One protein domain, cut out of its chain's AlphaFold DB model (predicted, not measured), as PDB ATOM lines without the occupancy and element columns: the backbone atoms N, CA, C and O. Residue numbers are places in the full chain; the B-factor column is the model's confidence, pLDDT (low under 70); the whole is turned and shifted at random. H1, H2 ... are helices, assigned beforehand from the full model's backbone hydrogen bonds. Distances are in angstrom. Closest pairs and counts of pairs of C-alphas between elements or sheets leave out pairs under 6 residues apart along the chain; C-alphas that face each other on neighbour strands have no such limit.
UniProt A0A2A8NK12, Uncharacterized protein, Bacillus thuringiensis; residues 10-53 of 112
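This is residues 10 to 53 of the 112 residues of an uncharacterized protein of Bacillus thuringiensis (UniProt A0A2A8NK12). Two helices, H1 and H3, lie side by side and run opposite ways; the short helix H2 stands at the start of H3 and makes a corner with it. The printed part has 44 residues with three named helices, H1, H2, H3 in chain order, and no named strand: all helix. It is compact, radius of gyration of the C-alphas 10.0 A, spanning 28 by 19 by 14 A.

Find C-alpha 10 at (136.275, 130.794, 152.140); from there H1 runs 20.1 A, residues 10 to 23. H2 is residues 33 to 38. H3, residues 41 to 51, runs 15.7 A to C-alpha 51 at (126.406, 139.879, 151.310).

H1 and H3 touch at a shallow tilt of 17 degrees, opposite ways; look at their closest C-alphas, Ile 16 and Ile 46, 5.8 A apart. H2 and H3 touch only at the corner, about perpendicular at 83 degrees; their closest C-alphas, Cys 36 and Gly 43, are 4.4 A apart. H1 and H2 are apart. In H1, H2 and H3 every O i to N i+4 pair is within hydrogen-bond range.

The C-alphas farthest apart, Arg 10 and Glu 28, are 28.1 A apart. The printed part has no cut; H1 to H2 is a short link, H2 to H3 a tight one. No printed residue is under 70 in pLDDT.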
ATOM      1  N   ARG A  10     136.221 132.136 151.536       94.81
ATOM      2  CA  ARG A  10     136.275 130.794 152.140       94.81
ATOM      3  C   ARG A  10     135.976 130.853 153.639       94.81
ATOM      4  O   ARG A  10     135.144 130.082 154.106       94.81
ATOM      5  N   ALA A  11     136.585 131.788 154.366       95.25
ATOM      6  CA  ALA A  11     136.329 131.976 155.795       95.25
ATOM      7  C   ALA A  11     134.866 132.370 156.075       95.25
ATOM      8  O   ALA A  11     134.249 131.848 157.002       95.25
ATOM      9  N   VAL A  12     134.282 133.233 155.236       95.81
ATOM     10  CA  VAL A  12     132.862 133.610 155.345       95.81
ATOM     11  C   VAL A  12     131.946 132.398 155.151       95.81
ATOM     12  O   VAL A  12     131.036 132.194 155.951       95.81
ATOM     13  N   ARG A  13     132.201 131.561 154.134       96.31
ATOM     14  CA  ARG A  13     131.428 130.327 153.904       96.31
ATOM     15  C   ARG A  13     131.518 129.361 155.081       96.31
ATOM     16  O   ARG A  13     130.486 128.858 155.508       96.31
ATOM     17  N   LEU A  14     132.715 129.155 155.636       97.19
ATOM     18  CA  LEU A  14     132.896 128.297 156.811       97.19
ATOM     19  C   LEU A  14     132.094 128.815 158.014       97.19
ATOM     20  O   LEU A  14     131.430 128.040 158.692       97.19
ATOM     21  N   LYS A  15     132.086 130.135 158.241       97.12
ATOM     22  CA  LYS A  15     131.290 130.746 159.313       97.12
ATOM     23  C   LYS A  15     129.785 130.541 159.117       97.12
ATOM     24  O   LYS A  15     129.088 130.280 160.090       97.12
ATOM     25  N   ILE A  16     129.291 130.652 157.882       96.69
ATOM     26  CA  ILE A  16     127.881 130.380 157.564       96.69
ATOM     27  C   ILE A  16     127.534 128.916 157.854       96.69
ATOM     28  O   ILE A  16     126.533 128.672 158.519       96.69
ATOM     29  N   ILE A  17     128.366 127.969 157.407       96.56
ATOM     30  CA  ILE A  17     128.157 126.530 157.639       96.56
ATOM     31  C   ILE A  17     128.112 126.234 159.141       96.56
ATOM     32  O   ILE A  17     127.140 125.657 159.611       96.56
ATOM     33  N   ASN A  18     129.081 126.735 159.912       97.38
ATOM     34  CA  ASN A  18     129.113 126.528 161.362       97.38
ATOM     35  C   ASN A  18     127.849 127.063 162.058       97.38
ATOM     36  O   ASN A  18     127.297 126.390 162.922       97.38
ATOM     37  N   LEU A  19     127.363 128.248 161.665       96.38
ATOM     38  CA  LEU A  19     126.113 128.798 162.204       96.38
ATOM     39  C   LEU A  19     124.902 127.929 161.842       96.38
ATOM     40  O   LEU A  19     124.007 127.744 162.666       96.38
ATOM     41  N   GLN A  20     124.862 127.389 160.622       95.12
ATOM     42  CA  GLN A  20     123.789 126.493 160.193       95.12
ATOM     43  C   GLN A  20     123.810 125.168 160.959       95.12
ATOM     44  O   GLN A  20     122.755 124.725 161.415       95.12
ATOM     45  N   ASP A  21     124.979 124.567 161.150       95.94
ATOM     46  CA  ASP A  21     125.113 123.295 161.866       95.94
ATOM     47  C   ASP A  21     124.758 123.440 163.351       95.94
ATOM     48  O   ASP A  21     124.063 122.588 163.902       95.94
ATOM     49  N   GLN A  22     125.165 124.548 163.982       96.31
ATOM     50  CA  GLN A  22     124.914 124.814 165.403       96.31
ATOM     51  C   GLN A  22     123.460 125.188 165.715       96.31
ATOM     52  O   GLN A  22     122.957 124.832 166.778       96.31
ATOM     53  N   HIS A  23     122.790 125.929 164.827       96.00
ATOM     54  CA  HIS A  23     121.507 126.565 165.158       96.00
ATOM     55  C   HIS A  23     120.354 126.200 164.223       96.00
ATOM     56  O   HIS A  23     119.191 126.371 164.586       96.00
ATOM     57  N   CYS A  24     120.639 125.759 162.998       95.06
ATOM     58  CA  CYS A  24     119.604 125.477 162.003       95.06
ATOM     59  C   CYS A  24     119.326 123.979 161.840       95.06
ATOM     60  O   CYS A  24     118.290 123.623 161.270       95.06
ATOM     61  N   ASN A  25     120.206 123.098 162.323       91.94
ATOM     62  CA  ASN A  25     119.955 121.662 162.305       91.94
ATOM     63  C   ASN A  25     118.792 121.309 163.253       91.94
ATOM     64  O   ASN A  25     118.764 121.747 164.397       91.94
ATOM     65  N   GLY A  26     117.790 120.581 162.754       90.94
ATOM     66  CA  GLY A  26     116.558 120.282 163.498       90.94
ATOM     67  C   GLY A  26     115.619 121.473 163.756       90.94
ATOM     68  O   GLY A  26     114.571 121.289 164.367       90.94
ATOM     69  N   CYS A  27     115.941 122.684 163.284       95.69
ATOM     70  CA  CYS A  27     115.096 123.863 163.482       95.69
ATOM     71  C   CYS A  27     113.755 123.723 162.738       95.69
ATOM     72  O   CYS A  27     113.731 123.538 161.517       95.69
ATOM     73  N   GLU A  28     112.636 123.909 163.444       95.44
ATOM     74  CA  GLU A  28     111.280 123.834 162.873       95.44
ATOM     75  C   GLU A  28     111.034 124.858 161.742       95.44
ATOM     76  O   GLU A  28     110.261 124.619 160.812       95.44
ATOM     77  N   TYR A  29     111.755 125.987 161.761       93.69
ATOM     78  CA  TYR A  29     111.648 127.055 160.764       93.69
ATOM     79  C   TYR A  29     112.701 126.967 159.654       93.69
ATOM     80  O   TYR A  29     112.744 127.860 158.808       93.69
ATOM     81  N   ARG A  30     113.534 125.914 159.597       88.62
ATOM     82  CA  ARG A  30     114.658 125.803 158.642       88.62
ATOM     83  C   ARG A  30     114.252 126.071 157.189       88.62
ATOM     84  O   ARG A  30     114.979 126.730 156.452       88.62
ATOM     85  N   TYR A  31     113.071 125.601 156.790       86.88
ATOM     86  CA  TYR A  31     112.527 125.770 155.435       86.88
ATOM     87  C   TYR A  31     111.586 126.977 155.294       86.88
ATOM     88  O   TYR A  31     110.949 127.173 154.259       86.88
ATOM     89  N   LYS A  32     111.474 127.810 156.330       90.94
ATOM     90  CA  LYS A  32     110.634 129.009 156.368       90.94
ATOM     91  C   LYS A  32     111.515 130.249 156.238       90.94
ATOM     92  O   LYS A  32     111.678 131.013 157.183       90.94
ATOM     93  N   ALA A  33     112.039 130.485 155.031       88.00
ATOM     94  CA  ALA A  33     112.963 131.591 154.747       88.00
ATOM     95  C   ALA A  33     112.473 132.956 155.270       88.00
ATOM     96  O   ALA A  33     113.251 133.709 155.841       88.00
ATOM     97  N   ASN A  34     111.174 133.252 155.155       87.88
ATOM     98  CA  ASN A  34     110.586 134.490 155.676       87.88
ATOM     99  C   ASN A  34     110.777 134.653 157.198       87.88
ATOM    100  O   ASN A  34     111.077 135.746 157.670       87.88
ATOM    101  N   HIS A  35     110.632 133.565 157.963       90.81
ATOM    102  CA  HIS A  35     110.900 133.577 159.400       90.81
ATOM    103  C   HIS A  35     112.392 133.817 159.654       90.81
ATOM    104  O   HIS A  35     112.740 134.726 160.401       90.81
ATOM    105  N   CYS A  36     113.270 133.074 158.973       92.94
ATOM    106  CA  CYS A  36     114.717 133.207 159.144       92.94
ATOM    107  C   CYS A  36     115.230 134.619 158.817       92.94
ATOM    108  O   CYS A  36     116.103 135.136 159.502       92.94
ATOM    109  N   LEU A  37     114.685 135.255 157.781       91.06
ATOM    110  CA  LEU A  37     115.133 136.572 157.339       91.06
ATOM    111  C   LEU A  37     114.655 137.692 158.268       91.06
ATOM    112  O   LEU A  37     115.420 138.607 158.539       91.06
ATOM    113  N   HIS A  38     113.425 137.633 158.784       88.62
ATOM    114  CA  HIS A  38     112.835 138.777 159.494       88.62
ATOM    115  C   HIS A  38     112.683 138.585 161.007       88.62
ATOM    116  O   HIS A  38     112.736 139.568 161.748       88.62
ATOM    117  N   ASN A  39     112.556 137.342 161.474       89.56
ATOM    118  CA  ASN A  39     112.182 137.012 162.854       89.56
ATOM    119  C   ASN A  39     113.232 136.163 163.591       89.56
ATOM    120  O   ASN A  39     112.982 135.741 164.713       89.56
ATOM    121  N   CYS A  40     114.383 135.896 162.972       92.94
ATOM    122  CA  CYS A  40     115.439 135.061 163.540       92.94
ATOM    123  C   CYS A  40     116.785 135.784 163.472       92.94
ATOM    124  O   CYS A  40     117.244 136.144 162.386       92.94
ATOM    125  N   ASP A  41     117.451 135.949 164.612       94.69
ATOM    126  CA  ASP A  41     118.741 136.643 164.666       94.69
ATOM    127  C   ASP A  41     119.853 135.861 163.962       94.69
ATOM    128  O   ASP A  41     120.660 136.447 163.238       94.69
ATOM    129  N   ILE A  42     119.849 134.527 164.077       95.88
ATOM    130  CA  ILE A  42     120.800 133.664 163.362       95.88
ATOM    131  C   ILE A  42     120.592 133.772 161.850       95.88
ATOM    132  O   ILE A  42     121.549 133.937 161.093       95.88
ATOM    133  N   GLY A  43     119.338 133.732 161.391       95.00
ATOM    134  CA  GLY A  43     119.021 133.867 159.972       95.00
ATOM    135  C   GLY A  43     119.411 135.240 159.413       95.00
ATOM    136  O   GLY A  43     120.001 135.311 158.331       95.00
ATOM    137  N   LYS A  44     119.201 136.322 160.176       94.88
ATOM    138  CA  LYS A  44     119.703 137.668 159.841       94.88
ATOM    139  C   LYS A  44     121.224 137.712 159.782       94.88
ATOM    140  O   LYS A  44     121.782 138.270 158.837       94.88
ATOM    141  N   GLN A  45     121.908 137.097 160.743       95.88
ATOM    142  CA  GLN A  45     123.368 137.039 160.772       95.88
ATOM    143  C   GLN A  45     123.926 136.283 159.558       95.88
ATOM    144  O   GLN A  45     124.844 136.779 158.902       95.88
ATOM    145  N   ILE A  46     123.341 135.134 159.206       96.00
ATOM    146  CA  ILE A  46     123.697 134.366 158.005       96.00
ATOM    147  C   ILE A  46     123.451 135.198 156.742       96.00
ATOM    148  O   ILE A  46     124.326 135.284 155.881       96.00
ATOM    149  N   ASN A  47     122.297 135.864 156.634       95.06
ATOM    150  CA  ASN A  47     121.983 136.717 155.488       95.06
ATOM    151  C   ASN A  47     122.966 137.895 155.363       95.06
ATOM    152  O   ASN A  47     123.396 138.214 154.255       95.06
ATOM    153  N   LYS A  48     123.391 138.484 156.488       95.44
ATOM    154  CA  LYS A  48     124.408 139.542 156.526       95.44
ATOM    155  C   LYS A  48     125.788 139.038 156.105       95.44
ATOM    156  O   LYS A  48     126.482 139.742 155.387       95.44
ATOM    157  N   LEU A  49     126.184 137.825 156.493       95.81
ATOM    158  CA  LEU A  49     127.423 137.204 156.004       95.81
ATOM    159  C   LEU A  49     127.354 136.902 154.500       95.81
ATOM    160  O   LEU A  49     128.348 137.053 153.793       95.81
ATOM    161  N   GLY A  50     126.177 136.527 153.995       95.31
ATOM    162  CA  GLY A  50     125.948 136.257 152.577       95.31
ATOM    163  C   GLY A  50     126.211 137.454 151.657       95.31
ATOM    164  O   GLY A  50     126.574 137.248 150.498       95.31
ATOM    165  N   THR A  51     126.113 138.697 152.144       95.44
ATOM    166  CA  THR A  51     126.406 139.879 151.310       95.44
ATOM    167  C   THR A  51     127.866 139.977 150.905       95.44
ATOM    168  O   THR A  51     128.171 140.350 149.776       95.44
ATOM    169  N   ALA A  52     128.774 139.526 151.770       93.06
ATOM    170  CA  ALA A  52     130.192 139.416 151.453       93.06
ATOM    171  C   ALA A  52     130.489 138.374 150.352       93.06
ATOM    172  O   ALA A  52     131.587 138.344 149.796       93.06
ATOM    173  N   LEU A  53     129.514 137.517 150.027       94.19
ATOM    174  CA  LEU A  53     129.583 136.522 148.957       94.19
ATOM    175  C   LEU A  53     128.820 136.946 147.689       94.19
ATOM    176  O   LEU A  53     128.719 136.144 146.764       94.19
TER     177      LEU A  53